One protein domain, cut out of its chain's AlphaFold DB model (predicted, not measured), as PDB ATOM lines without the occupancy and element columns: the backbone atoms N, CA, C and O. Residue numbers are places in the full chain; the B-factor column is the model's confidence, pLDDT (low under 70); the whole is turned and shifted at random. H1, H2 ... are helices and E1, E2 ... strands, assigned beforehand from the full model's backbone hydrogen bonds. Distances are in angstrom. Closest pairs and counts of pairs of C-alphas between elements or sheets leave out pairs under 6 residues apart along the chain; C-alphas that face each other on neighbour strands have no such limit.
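AT A GLANCE: This is residues 31 to 35 and 76 to 192 of the 206 residues of the protein "Catalase" of Paraburkholderia guartelaensis (UniProt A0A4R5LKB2). A long, strongly twisted antiparallel sheet makes the middle of the model: E3, E4 and E5 run side by side, and E1 and E2 pair one after the other along E3. The hairpin of E2 and E3 reaches out at one end of the sheet, H2 is at the opposite end with H1 farther out, and H3 sticks out on the last stretch, residues 184 to 192. The printed part has 122 residues, with five named strands and three named helices in the order E1, E2, E3, H1, H2, E4, E5, H3. The class is mixed, helices and strands, though under half of the residues, 58, are in named elements. The whole is loose, with a radius of gyration of the C-alphas of 17.2 A and spans of 49 by 33 by 27 A.

IN THESE COORDINATES: E1, residues 85 to 87, begins at C-alpha 85 (21.847, 119.712, -39.256). E2 is residues 91 to 94, and E3, residues 100 to 109, is 28.1 A long. H1 is residues 118 to 121. H2, residues 128 to 139, is 17.0 A long and begins at C-alpha 128 (4.116, 118.463, -31.961). E4, residues 142 to 150, is 25.6 A long; E5, residues 170 to 178, is 22.7 A long and bends by 58 degrees at residue 173. H3, residues 185 to 191, ends at C-alpha 191 (13.089, 140.250, -36.948).

HOW THE PARTS SIT: The sheet is branched, and E3 has three neighbours. E1, beside residues 104 to 107, and E2, beside residues 100 to 103, lie on one side of E3; E4 lies on the other side. E1 and E3 are antiparallel at 166 degrees, with N 85 and O 107 2.8 A apart. E2 and E3 form a hairpin, with N 93 and O 101 2.8 A apart. E3 and E4 are antiparallel at 154 degrees, with N 106 and O 147 2.8 A apart. E4 and E5 form a hairpin at 157 degrees, with N 144 and O 176 2.9 A apart. H2 only grazes the sheet with its residues 133 to 138; its closest C-alphas to E5 are Val 137 and Ile 178, 7.0 A. H1 and H3 are not on the sheet, and the helices touch no other helix. In H3 every O i to N i+4 pair is within hydrogen-bond range, in H2 6 of 8 are, and H1 is too short for such a pair.

THE WHOLE: The C-alphas farthest apart, of Arg 97 and Lys 123, are 55.5 A apart. Residues 36 to 75 are not printed, and C-alphas 35 and 76 are 17.5 A apart across this cut. The link from E4 to E5, residues 151 to 169, is long. The mean pLDDT of the printed part is 89.2; residues 31 to 35 and 167 to 168 are under 70.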
ATOM      1  N   SER A  31      20.450 122.092 -43.553       48.97
ATOM      2  CA  SER A  31      19.340 121.152 -43.729       48.97
ATOM      3  C   SER A  31      19.435 120.047 -42.683       48.97
ATOM      4  O   SER A  31      20.520 119.750 -42.199       48.97
ATOM      5  N   ASP A  32      18.329 119.398 -42.340       52.56
ATOM      6  CA  ASP A  32      18.353 118.209 -41.478       52.56
ATOM      7  C   ASP A  32      18.768 116.920 -42.226       52.56
ATOM      8  O   ASP A  32      18.849 115.837 -41.651       52.56
ATOM      9  N   GLN A  33      19.065 117.032 -43.525       49.78
ATOM     10  CA  GLN A  33      19.359 115.910 -44.411       49.78
ATOM     11  C   GLN A  33      20.870 115.704 -44.562       49.78
ATOM     12  O   GLN A  33      21.597 116.589 -45.017       49.78
ATOM     13  N   ARG A  34      21.348 114.496 -44.243       51.53
ATOM     14  CA  ARG A  34      22.715 114.059 -44.564       51.53
ATOM     15  C   ARG A  34      22.796 113.838 -46.075       51.53
ATOM     16  O   ARG A  34      21.928 113.176 -46.626       51.53
ATOM     17  N   GLY A  35      23.838 114.341 -46.738       49.28
ATOM     18  CA  GLY A  35      23.961 114.399 -48.207       49.28
ATOM     19  C   GLY A  35      23.974 113.080 -49.011       49.28
ATOM     20  O   GLY A  35      24.452 113.066 -50.140       49.28
ATOM     21  N   PHE A  76      10.226 110.769 -39.239       90.88
ATOM     22  CA  PHE A  76       9.754 111.865 -38.396       90.88
ATOM     23  C   PHE A  76      10.528 111.892 -37.062       90.88
ATOM     24  O   PHE A  76      10.547 110.885 -36.339       90.88
ATOM     25  N   PRO A  77      11.183 113.008 -36.701       93.69
ATOM     26  CA  PRO A  77      12.028 113.073 -35.515       93.69
ATOM     27  C   PRO A  77      11.210 113.058 -34.223       93.69
ATOM     28  O   PRO A  77      10.063 113.502 -34.167       93.69
ATOM     29  N   ARG A  78      11.827 112.593 -33.133       94.50
ATOM     30  CA  ARG A  78      11.223 112.701 -31.796       94.50
ATOM     31  C   ARG A  78      11.237 114.123 -31.245       94.50
ATOM     32  O   ARG A  78      10.402 114.435 -30.396       94.50
ATOM     33  N   SER A  79      12.190 114.932 -31.699       94.88
ATOM     34  CA  SER A  79      12.416 116.317 -31.295       94.88
ATOM     35  C   SER A  79      13.313 117.022 -32.316       94.88
ATOM     36  O   SER A  79      14.228 116.397 -32.858       94.88
ATOM     37  N   ASP A  80      13.158 118.337 -32.479       93.31
ATOM     38  CA  ASP A  80      14.161 119.174 -33.161       93.31
ATOM     39  C   ASP A  80      15.532 119.096 -32.450       93.31
ATOM     40  O   ASP A  80      16.586 119.246 -33.059       93.31
ATOM     41  N   ALA A  81      15.549 118.777 -31.150       94.94
ATOM     42  CA  ALA A  81      16.772 118.567 -30.375       94.94
ATOM     43  C   ALA A  81      17.550 117.294 -30.747       94.94
ATOM     44  O   ALA A  81      18.690 117.133 -30.308       94.94
ATOM     45  N   SER A  82      16.929 116.370 -31.485       93.06
ATOM     46  CA  SER A  82      17.526 115.097 -31.899       93.06
ATOM     47  C   SER A  82      17.775 115.016 -33.403       93.06
ATOM     48  O   SER A  82      18.068 113.935 -33.898       93.06
ATOM     49  N   LEU A  83      17.647 116.122 -34.135       92.31
ATOM     50  CA  LEU A  83      18.009 116.173 -35.545       92.31
ATOM     51  C   LEU A  83      19.473 116.591 -35.717       92.31
ATOM     52  O   LEU A  83      19.938 117.510 -35.033       92.31
ATOM     53  N   PRO A  84      20.222 115.948 -36.626       91.75
ATOM     54  CA  PRO A  84      21.447 116.528 -37.146       91.75
ATOM     55  C   PRO A  84      21.105 117.650 -38.135       91.75
ATOM     56  O   PRO A  84      20.113 117.560 -38.846       91.75
ATOM     57  N   TYR A  85      21.947 118.680 -38.222       90.88
ATOM     58  CA  TYR A  85      21.847 119.712 -39.256       90.88
ATOM     59  C   TYR A  85      23.165 119.830 -40.023       90.88
ATOM     60  O   TYR A  85      24.239 119.847 -39.425       90.88
ATOM     61  N   PHE A  86      23.103 119.939 -41.344       88.69
ATOM     62  CA  PHE A  86      24.245 119.923 -42.250       88.69
ATOM     63  C   PHE A  86      24.296 121.210 -43.062       88.69
ATOM     64  O   PHE A  86      23.327 121.580 -43.721       88.69
ATOM     65  N   GLY A  87      25.446 121.877 -43.027       85.50
ATOM     66  CA  GLY A  87      25.755 122.997 -43.899       85.50
ATOM     67  C   GLY A  87      25.788 122.543 -45.351       85.50
ATOM     68  O   GLY A  87      26.492 121.592 -45.693       85.50
ATOM     69  N   VAL A  88      25.014 123.222 -46.190       82.44
ATOM     70  CA  VAL A  88      24.879 122.878 -47.611       82.44
ATOM     71  C   VAL A  88      26.121 123.304 -48.395       82.44
ATOM     72  O   VAL A  88      26.678 122.519 -49.163       82.44
ATOM     73  N   ASP A  89      26.588 124.526 -48.142       85.81
ATOM     74  CA  ASP A  89      27.693 125.136 -48.872       85.81
ATOM     75  C   ASP A  89      29.058 124.757 -48.296       85.81
ATOM     76  O   ASP A  89      29.237 124.590 -47.083       85.81
ATOM     77  N   THR A  90      30.048 124.685 -49.184       89.50
ATOM     78  CA  THR A  90      31.455 124.526 -48.816       89.50
ATOM     79  C   THR A  90      32.078 125.886 -48.510       89.50
ATOM     80  O   THR A  90      32.029 126.801 -49.329       89.50
ATOM     81  N   PHE A  91      32.730 126.004 -47.356       90.06
ATOM     82  CA  PHE A  91      33.445 127.209 -46.936       90.06
ATOM     83  C   PHE A  91      34.957 127.001 -47.021       90.06
ATOM     84  O   PHE A  91      35.452 125.900 -46.768       90.06
ATOM     85  N   SER A  92      35.696 128.067 -47.337       91.00
ATOM     86  CA  SER A  92      37.152 128.108 -47.220       91.00
ATOM     87  C   SER A  92      37.573 128.701 -45.874       91.00
ATOM     88  O   SER A  92      37.078 129.737 -45.429       91.00
ATOM     89  N   PHE A  93      38.520 128.035 -45.227       90.06
ATOM     90  CA  PHE A  93      39.138 128.431 -43.971       90.06
ATOM     91  C   PHE A  93      40.612 128.681 -44.243       90.06
ATOM     92  O   PHE A  93      41.292 127.801 -44.762       90.06
ATOM     93  N   ILE A  94      41.091 129.877 -43.916       91.31
ATOM     94  CA  ILE A  94      42.474 130.291 -44.164       91.31
ATOM     95  C   ILE A  94      43.162 130.439 -42.811       91.31
ATOM     96  O   ILE A  94      42.666 131.175 -41.952       91.31
ATOM     97  N   ASP A  95      44.263 129.718 -42.604       89.19
ATOM     98  CA  ASP A  95      45.052 129.818 -41.376       89.19
ATOM     99  C   ASP A  95      45.992 131.046 -41.385       89.19
ATOM    100  O   ASP A  95      46.072 131.799 -42.357       89.19
ATOM    101  N   SER A  96      46.723 131.271 -40.289       92.25
ATOM    102  CA  SER A  96      47.646 132.411 -40.166       92.25
ATOM    103  C   SER A  96      48.854 132.356 -41.110       92.25
ATOM    104  O   SER A  96      49.563 133.351 -41.239       92.25
ATOM    105  N   ARG A  97      49.128 131.202 -41.726       93.81
ATOM    106  CA  ARG A  97      50.198 131.003 -42.715       93.81
ATOM    107  C   ARG A  97      49.677 131.144 -44.148       93.81
ATOM    108  O   ARG A  97      50.483 131.184 -45.070       93.81
ATOM    109  N   GLY A  98      48.360 131.266 -44.328       92.69
ATOM    110  CA  GLY A  98      47.705 131.344 -45.628       92.69
ATOM    111  C   GLY A  98      47.258 129.992 -46.183       92.69
ATOM    112  O   GLY A  98      46.765 129.952 -47.310       92.69
ATOM    113  N   ASP A  99      47.388 128.900 -45.422       93.12
ATOM    114  CA  ASP A  99      46.948 127.578 -45.866       93.12
ATOM    115  C   ASP A  99      45.416 127.526 -45.912       93.12
ATOM    116  O   ASP A  99      44.737 127.895 -44.948       93.12
ATOM    117  N   VAL A 100      44.867 127.045 -47.032       93.94
ATOM    118  CA  VAL A 100      43.419 126.973 -47.263       93.94
ATOM    119  C   VAL A 100      42.903 125.561 -47.004       93.94
ATOM    120  O   VAL A 100      43.374 124.591 -47.593       93.94
ATOM    121  N   THR A 101      41.881 125.450 -46.162       92.75
ATOM    122  CA  THR A 101      41.118 124.221 -45.924       92.75
ATOM    123  C   THR A 101      39.668 124.433 -46.331       92.75
ATOM    124  O   THR A 101      39.045 125.405 -45.915       92.75
ATOM    125  N   TYR A 102      39.107 123.514 -47.114       93.62
ATOM    126  CA  TYR A 102      37.692 123.539 -47.478       93.62
ATOM    127  C   TYR A 102      36.898 122.600 -46.578       93.62
ATOM    128  O   TYR A 102      37.322 121.468 -46.336       93.62
ATOM    129  N   ALA A 103      35.757 123.057 -46.069       92.94
ATOM    130  CA  ALA A 103      34.927 122.246 -45.192       92.94
ATOM    131  C   ALA A 103      33.449 122.641 -45.234       92.94
ATOM    132  O   ALA A 103      33.100 123.773 -45.574       92.94
ATOM    133  N   ARG A 104      32.586 121.702 -44.836       92.00
ATOM    134  CA  ARG A 104      31.155 121.932 -44.590       92.00
ATOM    135  C   ARG A 104      30.850 121.804 -43.101       92.00
ATOM    136  O   ARG A 104      31.415 120.955 -42.412       92.00
ATOM    137  N   TYR A 105      29.964 122.656 -42.600       92.56
ATOM    138  CA  TYR A 105      29.533 122.609 -41.205       92.56
ATOM    139  C   TYR A 105      28.575 121.446 -40.948       92.56
ATOM    140  O   TYR A 105      27.788 121.070 -41.808       92.56
ATOM    141  N   GLN A 106      28.592 120.930 -39.727       92.50
ATOM    142  CA  GLN A 106      27.583 120.029 -39.192       92.50
ATOM    143  C   GLN A 106      27.257 120.442 -37.753       92.50
ATOM    144  O   GLN A 106      28.136 120.852 -36.995       92.50
ATOM    145  N   ILE A 107      25.993 120.324 -37.369       94.62
ATOM    146  CA  ILE A 107      25.490 120.537 -36.015       94.62
ATOM    147  C   ILE A 107      24.853 119.218 -35.593       94.62
ATOM    148  O   ILE A 107      23.792 118.846 -36.083       94.62
ATOM    149  N   LEU A 108      25.532 118.477 -34.723       94.56
ATOM    150  CA  LEU A 108      25.163 117.102 -34.388       94.56
ATOM    151  C   LEU A 108      24.609 117.027 -32.961       94.56
ATOM    152  O   LEU A 108      25.278 117.513 -32.044       94.56
ATOM    153  N   PRO A 109      23.437 116.413 -32.727       96.19
ATOM    154  CA  PRO A 109      22.854 116.327 -31.393       96.19
ATOM    155  C   PRO A 109      23.756 115.495 -30.482       96.19
ATOM    156  O   PRO A 109      24.144 114.378 -30.823       96.19
ATOM    157  N   VAL A 110      24.087 116.018 -29.295       96.56
ATOM    158  CA  VAL A 110      24.929 115.287 -28.325       96.56
ATOM    159  C   VAL A 110      24.241 113.997 -27.865       96.56
ATOM    160  O   VAL A 110      24.905 112.995 -27.632       96.56
ATOM    161  N   GLY A 111      22.907 114.010 -27.776       92.00
ATOM    162  CA  GLY A 111      22.098 112.843 -27.417       92.00
ATOM    163  C   GLY A 111      21.870 111.840 -28.553       92.00
ATOM    164  O   GLY A 111      21.178 110.849 -28.329       92.00
ATOM    165  N   GLY A 112      22.421 112.084 -29.746       93.69
ATOM    166  CA  GLY A 112      22.197 111.260 -30.932       93.69
ATOM    167  C   GLY A 112      20.874 111.542 -31.645       93.69
ATOM    168  O   GLY A 112      20.066 112.368 -31.213       93.69
ATOM    169  N   GLU A 113      20.693 110.857 -32.773       93.44
ATOM    170  CA  GLU A 113      19.505 110.975 -33.615       93.44
ATOM    171  C   GLU A 113      18.377 110.073 -33.092       93.44
ATOM    172  O   GLU A 113      18.612 108.903 -32.791       93.44
ATOM    173  N   HIS A 114      17.154 110.601 -32.983       93.69
ATOM    174  CA  HIS A 114      15.998 109.851 -32.477       93.69
ATOM    175  C   HIS A 114      14.770 110.096 -33.341       93.69
ATOM    176  O   HIS A 114      14.313 111.232 -33.474       93.69
ATOM    177  N   TYR A 115      14.181 109.015 -33.843       94.06
ATOM    178  CA  TYR A 115      13.030 109.062 -34.742       94.06
ATOM    179  C   TYR A 115      11.858 108.236 -34.200       94.06
ATOM    180  O   TYR A 115      12.020 107.352 -33.346       94.06
ATOM    181  N   PHE A 116      10.651 108.565 -34.645       92.31
ATOM    182  CA  PHE A 116       9.482 107.712 -34.463       92.31
ATOM    183  C   PHE A 116       9.429 106.637 -35.551       92.31
ATOM    184  O   PHE A 116       9.964 106.818 -36.640       92.31
ATOM    185  N   ALA A 117       8.753 105.526 -35.250       93.38
ATOM    186  CA  ALA A 117       8.241 104.652 -36.296       93.38
ATOM    187  C   ALA A 117       7.057 105.344 -36.993       93.38
ATOM    188  O   ALA A 117       6.306 106.072 -36.338       93.38
ATOM    189  N   ASP A 118       6.849 105.082 -38.282       89.69
ATOM    190  CA  ASP A 118       5.851 105.785 -39.105       89.69
ATOM    191  C   ASP A 118       4.436 105.742 -38.511       89.69
ATOM    192  O   ASP A 118       3.740 106.756 -38.452       89.69
ATOM    193  N   ALA A 119       4.035 104.586 -37.972       93.00
ATOM    194  CA  ALA A 119       2.729 104.411 -37.336       93.00
ATOM    195  C   ALA A 119       2.535 105.294 -36.089       93.00
ATOM    196  O   ALA A 119       1.408 105.668 -35.766       93.00
ATOM    197  N   ASP A 120       3.610 105.630 -35.374       93.12
ATOM    198  CA  ASP A 120       3.559 106.511 -34.206       93.12
ATOM    199  C   ASP A 120       3.730 107.981 -34.578       93.12
ATOM    200  O   ASP A 120       3.156 108.848 -33.913       93.12
ATOM    201  N   ALA A 121       4.476 108.263 -35.648       91.25
ATOM    202  CA  ALA A 121       4.588 109.592 -36.233       91.25
ATOM    203  C   ALA A 121       3.224 110.097 -36.727       91.25
ATOM    204  O   ALA A 121       2.843 111.225 -36.423       91.25
ATOM    205  N   ALA A 122       2.442 109.234 -37.384       91.31
ATOM    206  CA  ALA A 122       1.109 109.564 -37.896       91.31
ATOM    207  C   ALA A 122       0.101 109.985 -36.806       91.31
ATOM    208  O   ALA A 122      -0.916 110.603 -37.106       91.31
ATOM    209  N   LYS A 123       0.373 109.661 -35.535       94.81
ATOM    210  CA  LYS A 123      -0.477 110.017 -34.386       94.81
ATOM    211  C   LYS A 123      -0.109 111.371 -33.768       94.81
ATOM    212  O   LYS A 123      -0.740 111.778 -32.794       94.81
ATOM    213  N   LYS A 124       0.954 112.032 -34.237       95.06
ATOM    214  CA  LYS A 124       1.419 113.306 -33.676       95.06
ATOM    215  C   LYS A 124       0.578 114.464 -34.189       95.06
ATOM    216  O   LYS A 124       0.094 114.445 -35.316       95.06
ATOM    217  N   SER A 125       0.404 115.475 -33.343       94.31
ATOM    218  CA  SER A 125      -0.253 116.707 -33.760       94.31
ATOM    219  C   SER A 125       0.628 117.465 -34.765       94.31
ATOM    220  O   SER A 125       1.857 117.344 -34.714       94.31
ATOM    221  N   PRO A 126       0.036 118.285 -35.651       90.62
ATOM    222  CA  PRO A 126       0.798 119.098 -36.601       90.62
ATOM    223  C   PRO A 126       1.809 120.056 -35.946       90.62
ATOM    224  O   PRO A 126       2.786 120.446 -36.576       90.62
ATOM    225  N   ASP A 127       1.581 120.428 -34.684       91.12
ATOM    226  CA  ASP A 127       2.407 121.339 -33.884       91.12
ATOM    227  C   ASP A 127       3.302 120.621 -32.848       91.12
ATOM    228  O   ASP A 127       3.861 121.251 -31.936       91.12
ATOM    229  N   TYR A 128       3.420 119.291 -32.947       95.12
ATOM    230  CA  TYR A 128       4.116 118.463 -31.961       95.12
ATOM    231  C   TYR A 128       5.563 118.918 -31.733       95.12
ATOM    232  O   TYR A 128       5.959 119.125 -30.591       95.12
ATOM    233  N   LEU A 129       6.355 119.123 -32.790       93.00
ATOM    234  CA  LEU A 129       7.772 119.483 -32.639       93.00
ATOM    235  C   LEU A 129       7.941 120.861 -31.986       93.00
ATOM    236  O   LEU A 129       8.785 121.037 -31.108       93.00
ATOM    237  N   GLN A 130       7.084 121.822 -32.341       90.62
ATOM    238  CA  GLN A 130       7.132 123.181 -31.808       90.62
ATOM    239  C   GLN A 130       6.756 123.224 -30.323       90.62
ATOM    240  O   GLN A 130       7.346 123.990 -29.557       90.62
ATOM    241  N   SER A 131       5.760 122.439 -29.907       92.75
ATOM    242  CA  SER A 131       5.374 122.327 -28.498       92.75
ATOM    243  C   SER A 131       6.431 121.569 -27.686       92.75
ATOM    244  O   SER A 131       6.859 122.050 -26.633       92.75
ATOM    245  N   GLU A 132       6.920 120.451 -28.220       95.19
ATOM    246  CA  GLU A 132       7.912 119.583 -27.591       95.19
ATOM    247  C   GLU A 132       9.226 120.322 -27.308       95.19
ATOM    248  O   GLU A 132       9.699 120.301 -26.169       95.19
ATOM    249  N   ILE A 133       9.788 121.050 -28.282       93.44
ATOM    250  CA  ILE A 133      11.087 121.714 -28.100       93.44
ATOM    251  C   ILE A 133      11.027 122.829 -27.049       93.44
ATOM    252  O   ILE A 133      11.961 122.996 -26.258       93.44
ATOM    253  N   ARG A 134       9.908 123.569 -26.983       92.38
ATOM    254  CA  ARG A 134       9.686 124.602 -25.957       92.38
ATOM    255  C   ARG A 134       9.632 123.989 -24.566       92.38
ATOM    256  O   ARG A 134      10.268 124.512 -23.650       92.38
ATOM    257  N   GLN A 135       8.905 122.882 -24.419       94.44
ATOM    258  CA  GLN A 135       8.835 122.157 -23.158       94.44
ATOM    259  C   GLN A 135      10.202 121.575 -22.787       94.44
ATOM    260  O   GLN A 135      10.646 121.730 -21.657       94.44
ATOM    261  N   ARG A 136      10.919 120.944 -23.716       94.44
ATOM    262  CA  ARG A 136      12.235 120.353 -23.442       94.44
ATOM    263  C   ARG A 136      13.227 121.385 -22.910       94.44
ATOM    264  O   ARG A 136      13.831 121.175 -21.858       94.44
ATOM    265  N   VAL A 137      13.368 122.503 -23.620       95.25
ATOM    266  CA  VAL A 137      14.343 123.551 -23.291       95.25
ATOM    267  C   VAL A 137      14.019 124.244 -21.964       95.25
ATOM    268  O   VAL A 137      14.939 124.702 -21.290       95.25
ATOM    269  N   SER A 138      12.747 124.295 -21.546       94.62
ATOM    270  CA  SER A 138      12.386 124.859 -20.237       94.62
ATOM    271  C   SER A 138      12.843 123.997 -19.057       94.62
ATOM    272  O   SER A 138      13.024 124.529 -17.963       94.62
ATOM    273  N   HIS A 139      13.071 122.696 -19.270       94.81
ATOM    274  CA  HIS A 139      13.527 121.771 -18.231       94.81
ATOM    275  C   HIS A 139      15.042 121.569 -18.258       94.81
ATOM    276  O   HIS A 139      15.675 121.455 -17.209       94.81
ATOM    277  N   THR A 140      15.652 121.453 -19.440       93.62
ATOM    278  CA  THR A 140      17.087 121.163 -19.566       93.62
ATOM    279  C   THR A 140      17.658 121.731 -20.868       93.62
ATOM    280  O   THR A 140      17.010 121.631 -21.911       93.62
ATOM    281  N   PRO A 141      18.896 122.270 -20.856       96.25
ATOM    282  CA  PRO A 141      19.546 122.728 -22.076       96.25
ATOM    283  C   PRO A 141      19.703 121.626 -23.125       96.25
ATOM    284  O   PRO A 141      20.275 120.566 -22.848       96.25
ATOM    285  N   VAL A 142      19.289 121.927 -24.353       96.56
ATOM    286  CA  VAL A 142      19.591 121.112 -25.534       96.56
ATOM    287  C   VAL A 142      21.025 121.396 -25.968       96.56
ATOM    288  O   VAL A 142      21.460 122.548 -25.946       96.56
ATOM    289  N   ARG A 143      21.774 120.356 -26.347       97.81
ATOM    290  CA  ARG A 143      23.187 120.474 -26.722       97.81
ATOM    291  C   ARG A 143      23.477 119.832 -28.070       97.81
ATOM    292  O   ARG A 143      23.090 118.690 -28.314       97.81
ATOM    293  N   PHE A 144      24.253 120.543 -28.875       97.38
ATOM    294  CA  PHE A 144      24.776 120.079 -30.152       97.38
ATOM    295  C   PHE A 144      26.288 120.266 -30.211       97.38
ATOM    296  O   PHE A 144      26.816 121.219 -29.646       97.38
ATOM    297  N   ARG A 145      26.982 119.399 -30.942       97.19
ATOM    298  CA  ARG A 145      28.376 119.602 -31.342       97.19
ATOM    299  C   ARG A 145      28.400 120.362 -32.659       97.19
ATOM    300  O   ARG A 145      27.710 119.964 -33.592       97.19
ATOM    301  N   LEU A 146      29.199 121.417 -32.737       95.94
ATOM    302  CA  LEU A 146      29.518 122.096 -33.985       95.94
ATOM    303  C   LEU A 146      30.775 121.456 -34.571       95.94
ATOM    304  O   LEU A 146      31.813 121.416 -33.914       95.94
ATOM    305  N   VAL A 147      30.681 120.955 -35.795       94.62
ATOM    306  CA  VAL A 147      31.710 120.137 -36.438       94.62
ATOM    307  C   VAL A 147      31.990 120.668 -37.843       94.62
ATOM    308  O   VAL A 147      31.079 121.118 -38.533       94.62
ATOM    309  N   LEU A 148      33.245 120.606 -38.279       93.69
ATOM    310  CA  LEU A 148      33.640 120.762 -39.677       93.69
ATOM    311  C   LEU A 148      33.924 119.398 -40.284       93.69
ATOM    312  O   LEU A 148      34.752 118.655 -39.764       93.69
ATOM    313  N   GLN A 149      33.282 119.096 -41.405       93.19
ATOM    314  CA  GLN A 149      33.642 117.992 -42.283       93.19
ATOM    315  C   GLN A 149      34.606 118.513 -43.349       93.19
ATOM    316  O   GLN A 149      34.239 119.378 -44.143       93.19
ATOM    317  N   ILE A 150      35.836 118.007 -43.348       93.44
ATOM    318  CA  ILE A 150      36.910 118.497 -44.214       93.44
ATOM    319  C   ILE A 150      36.795 117.855 -45.600       93.44
ATOM    320  O   ILE A 150      36.698 116.633 -45.717       93.44
ATOM    321  N   ALA A 151      36.832 118.669 -46.653       92.25
ATOM    322  CA  ALA A 151      36.851 118.174 -48.024       92.25
ATOM    323  C   ALA A 151      38.185 117.479 -48.342       92.25
ATOM    324  O   ALA A 151      39.246 117.853 -47.833       92.25
ATOM    325  N   GLN A 152      38.130 116.464 -49.196       90.81
ATOM    326  CA  GLN A 152      39.293 115.742 -49.697       90.81
ATOM    327  C   GLN A 152      39.637 116.163 -51.127       90.81
ATOM    328  O   GLN A 152      38.788 116.704 -51.843       90.81
ATOM    329  N   PRO A 153      40.873 115.885 -51.582       89.81
ATOM    330  CA  PRO A 153      41.212 116.015 -52.991       89.81
ATOM    331  C   PRO A 153      40.210 115.249 -53.869       89.81
ATOM    332  O   PRO A 153      39.993 114.057 -53.664       89.81
ATOM    333  N   GLY A 154      39.607 115.940 -54.838       89.00
ATOM    334  CA  GLY A 154      38.608 115.374 -55.750       89.00
ATOM    335  C   GLY A 154      37.145 115.572 -55.334       89.00
ATOM    336  O   GLY A 154      36.263 115.301 -56.146       89.00
ATOM    337  N   ASP A 155      36.866 116.077 -54.126       90.81
ATOM    338  CA  ASP A 155      35.505 116.483 -53.760       90.81
ATOM    339  C   ASP A 155      35.047 117.686 -54.604       90.81
ATOM    340  O   ASP A 155      35.815 118.616 -54.869       90.81
ATOM    341  N   LYS A 156      33.766 117.693 -54.990       89.00
ATOM    342  CA  LYS A 156      33.145 118.837 -55.670       89.00
ATOM    343  C   LYS A 156      32.786 119.914 -54.652       89.00
ATOM    344  O   LYS A 156      31.871 119.747 -53.846       89.00
ATOM    345  N   LEU A 157      33.533 121.014 -54.670       89.31
ATOM    346  CA  LEU A 157      33.393 122.083 -53.679       89.31
ATOM    347  C   LEU A 157      32.268 123.065 -54.029       89.31
ATOM    348  O   LEU A 157      31.660 123.627 -53.119       89.31
ATOM    349  N   ASP A 158      31.997 123.239 -55.321       88.31
ATOM    350  CA  ASP A 158      31.035 124.167 -55.925       88.31
ATOM    351  C   ASP A 158      29.662 123.539 -56.222       88.31
ATOM    352  O   ASP A 158      28.727 124.248 -56.584       88.31
ATOM    353  N   ASP A 159      29.524 122.225 -56.029       83.31
ATOM    354  CA  ASP A 159      28.273 121.490 -56.207       83.31
ATOM    355  C   ASP A 159      27.714 121.031 -54.843       83.31
ATOM    356  O   ASP A 159      28.155 120.013 -54.286       83.31
ATOM    357  N   PRO A 160      26.740 121.759 -54.265       81.12
ATOM    358  CA  PRO A 160      26.142 121.397 -52.983       81.12
ATOM    359  C   PRO A 160      25.253 120.148 -53.064       81.12
ATOM    360  O   PRO A 160      24.934 119.562 -52.028       81.12
ATOM    361  N   SER A 161      24.874 119.703 -54.270       78.50
ATOM    362  CA  SER A 161      24.040 118.509 -54.450       78.50
ATOM    363  C   SER A 161      24.808 117.206 -54.205       78.50
ATOM    364  O   SER A 161      24.199 116.160 -53.974       78.50
ATOM    365  N   VAL A 162      26.143 117.280 -54.194       82.12
ATOM    366  CA  VAL A 162      27.047 116.156 -53.958       82.12
ATOM    367  C   VAL A 162      27.603 116.236 -52.536       82.12
ATOM    368  O   VAL A 162      28.133 117.265 -52.109       82.12
ATOM    369  N   ALA A 163      27.475 115.146 -51.778       82.19
ATOM    370  CA  ALA A 163      28.119 115.033 -50.474       82.19
ATOM    371  C   ALA A 163      29.639 114.945 -50.610       82.19
ATOM    372  O   ALA A 163      30.156 114.296 -51.520       82.19
ATOM    373  N   LEU A 164      30.346 115.530 -49.643       83.56
ATOM    374  CA  LEU A 164      31.777 115.291 -49.488       83.56
ATOM    375  C   LEU A 164      32.022 113.804 -49.211       83.56
ATOM    376  O   LEU A 164      31.332 113.194 -48.388       83.56
ATOM    377  N   SER A 165      33.033 113.238 -49.864       80.94
ATOM    378  CA  SER A 165      33.371 111.814 -49.763       80.94
ATOM    379  C   SER A 165      33.795 111.393 -48.353       80.94
ATOM    380  O   SER A 165      33.584 110.250 -47.942       80.94
ATOM    381  N   SER A 166      34.388 112.306 -47.577       71.81
ATOM    382  CA  SER A 166      34.952 111.967 -46.273       71.81
ATOM    383  C   SER A 166      33.948 112.138 -45.134       71.81
ATOM    384  O   SER A 166      33.852 113.172 -44.483       71.81
ATOM    385  N   ALA A 167      33.186 111.087 -44.834       68.19
ATOM    386  CA  ALA A 167      32.329 111.082 -43.642       68.19
ATOM    387  C   ALA A 167      33.137 111.117 -42.324       68.19
ATOM    388  O   ALA A 167      32.603 111.472 -41.276       68.19
ATOM    389  N   LEU A 168      34.419 110.736 -42.368       69.69
ATOM    390  CA  LEU A 168      35.234 110.474 -41.180       69.69
ATOM    391  C   LEU A 168      36.239 111.584 -40.848       69.69
ATOM    392  O   LEU A 168      36.689 111.663 -39.706       69.69
ATOM    393  N   ARG A 169      36.594 112.461 -41.800       87.38
ATOM    394  CA  ARG A 169      37.546 113.547 -41.532       87.38
ATOM    395  C   ARG A 169      36.797 114.753 -40.986       87.38
ATOM    396  O   ARG A 169      36.427 115.667 -41.718       87.38
ATOM    397  N   THR A 170      36.565 114.725 -39.681       91.69
ATOM    398  CA  THR A 170      35.836 115.777 -38.977       91.69
ATOM    399  C   THR A 170      36.682 116.444 -37.900       91.69
ATOM    400  O   THR A 170      37.575 115.827 -37.321       91.69
ATOM    401  N   VAL A 171      36.408 117.722 -37.648       93.31
ATOM    402  CA  VAL A 171      37.021 118.517 -36.580       93.31
ATOM    403  C   VAL A 171      35.908 119.141 -35.750       93.31
ATOM    404  O   VAL A 171      35.084 119.886 -36.278       93.31
ATOM    405  N   GLU A 172      35.866 118.844 -34.454       95.50
ATOM    406  CA  GLU A 172      34.916 119.480 -33.541       95.50
ATOM    407  C   GLU A 172      35.389 120.896 -33.190       95.50
ATOM    408  O   GLU A 172      36.511 121.095 -32.729       95.50
ATOM    409  N   LEU A 173      34.520 121.881 -33.413       94.69
ATOM    410  CA  LEU A 173      34.768 123.288 -33.099       94.69
ATOM    411  C   LEU A 173      34.268 123.678 -31.704       94.69
ATOM    412  O   LEU A 173      34.728 124.669 -31.138       94.69
ATOM    413  N   GLY A 174      33.306 122.932 -31.157       96.06
ATOM    414  CA  GLY A 174      32.774 123.154 -29.818       96.06
ATOM    415  C   GLY A 174      31.333 122.683 -29.653       96.06
ATOM    416  O   GLY A 174      30.800 121.932 -30.466       96.06
ATOM    417  N   THR A 175      30.685 123.150 -28.584       97.06
ATOM    418  CA  THR A 175      29.304 122.789 -28.233       97.06
ATOM    419  C   THR A 175      28.385 124.009 -28.270       97.06
ATOM    420  O   THR A 175      28.675 125.038 -27.661       97.06
ATOM    421  N   ILE A 176      27.243 123.872 -28.940       96.12
ATOM    422  CA  ILE A 176      26.131 124.825 -28.924       96.12
ATOM    423  C   ILE A 176      25.134 124.365 -27.861       96.12
ATOM    424  O   ILE A 176      24.712 123.209 -27.867       96.12
ATOM    425  N   ALA A 177      24.739 125.269 -26.965       96.88
ATOM    426  CA  ALA A 177      23.698 125.016 -25.976       96.88
ATOM    427  C   ALA A 177      22.499 125.941 -26.207       96.88
ATOM    428  O   ALA A 177      22.643 127.164 -26.200       96.88
ATOM    429  N   ILE A 178      21.314 125.355 -26.369       95.12
ATOM    430  CA  ILE A 178      20.041 126.077 -26.408       95.12
ATOM    431  C   ILE A 178      19.412 125.953 -25.025       95.12
ATOM    432  O   ILE A 178      19.010 124.870 -24.603       95.12
ATOM    433  N   THR A 179      19.365 127.068 -24.304       95.69
ATOM    434  CA  THR A 179      18.958 127.105 -22.891       95.69
ATOM    435  C   THR A 179      17.599 127.751 -22.667       95.69
ATOM    436  O   THR A 179      17.069 127.676 -21.564       95.69
ATOM    437  N   LYS A 180      17.049 128.440 -23.674       92.44
ATOM    438  CA  LYS A 180      15.786 129.163 -23.543       92.44
ATOM    439  C   LYS A 180      15.102 129.351 -24.894       92.44
ATOM    440  O   LYS A 180      15.757 129.696 -25.875       92.44
ATOM    441  N   ALA A 181      13.781 129.198 -24.907       89.12
ATOM    442  CA  ALA A 181      12.931 129.663 -25.996       89.12
ATOM    443  C   ALA A 181      12.568 131.143 -25.797       89.12
ATOM    444  O   ALA A 181      12.326 131.601 -24.674       89.12
ATOM    445  N   VAL A 182      12.525 131.907 -26.888       89.62
ATOM    446  CA  VAL A 182      11.998 133.277 -26.859       89.62
ATOM    447  C   VAL A 182      10.501 133.249 -26.541       89.62
ATOM    448  O   VAL A 182       9.798 132.332 -26.954       89.62
ATOM    449  N   ALA A 183      10.023 134.237 -25.780       85.31
ATOM    450  CA  ALA A 183       8.628 134.273 -25.336       85.31
ATOM    451  C   ALA A 183       7.657 134.501 -26.507       85.31
ATOM    452  O   ALA A 183       6.654 133.808 -26.618       85.31
ATOM    453  N   ASP A 184       7.998 135.433 -27.397       87.31
ATOM    454  CA  ASP A 184       7.256 135.716 -28.624       87.31
ATOM    455  C   ASP A 184       8.084 135.262 -29.830       87.31
ATOM    456  O   ASP A 184       8.946 135.983 -30.344       87.31
ATOM    457  N   ASN A 185       7.876 134.005 -30.221       84.62
ATOM    458  CA  ASN A 185       8.615 133.393 -31.317       84.62
ATOM    459  C   ASN A 185       8.244 133.998 -32.676       84.62
ATOM    460  O   ASN A 185       9.124 134.181 -33.511       84.62
ATOM    461  N   GLU A 186       6.979 134.356 -32.887       83.94
ATOM    462  CA  GLU A 186       6.510 134.909 -34.158       83.94
ATOM    463  C   GLU A 186       7.128 136.290 -34.418       83.94
ATOM    464  O   GLU A 186       7.707 136.537 -35.481       83.94
ATOM    465  N   ALA A 187       7.098 137.180 -33.420       86.75
ATOM    466  CA  ALA A 187       7.733 138.488 -33.541       86.75
ATOM    467  C   ALA A 187       9.258 138.378 -33.661       86.75
ATOM    468  O   ALA A 187       9.877 139.145 -34.407       86.75
ATOM    469  N   ALA A 188       9.882 137.432 -32.950       85.69
ATOM    470  CA  ALA A 188      11.316 137.190 -33.060       85.69
ATOM    471  C   ALA A 188      11.702 136.711 -34.468       85.69
ATOM    472  O   ALA A 188      12.628 137.268 -35.054       85.69
ATOM    473  N   GLN A 189      10.975 135.748 -35.040       83.44
ATOM    474  CA  GLN A 189      11.230 135.219 -36.384       83.44
ATOM    475  C   GLN A 189      11.156 136.306 -37.458       83.44
ATOM    476  O   GLN A 189      12.059 136.398 -38.284       83.44
ATOM    477  N   ARG A 190      10.159 137.198 -37.398       85.06
ATOM    478  CA  ARG A 190      10.038 138.335 -38.335       85.06
ATOM    479  C   ARG A 190      11.236 139.288 -38.296       85.06
ATOM    480  O   ARG A 190      11.540 139.937 -39.290       85.06
ATOM    481  N   ARG A 191      11.904 139.398 -37.145       82.38
ATOM    482  CA  ARG A 191      13.089 140.250 -36.948       82.38
ATOM    483  C   ARG A 191      14.400 139.523 -37.250       82.38
ATOM    484  O   ARG A 191      15.427 140.171 -37.452       82.38
ATOM    485  N   LEU A 192      14.394 138.192 -37.247       79.75
ATOM    486  CA  LEU A 192      15.564 137.369 -37.515       79.75
ATOM    487  C   LEU A 192      15.772 137.231 -39.023       79.75
ATOM    488  O   LEU A 192      15.288 136.302 -39.659       79.75
TER     489      LEU A 192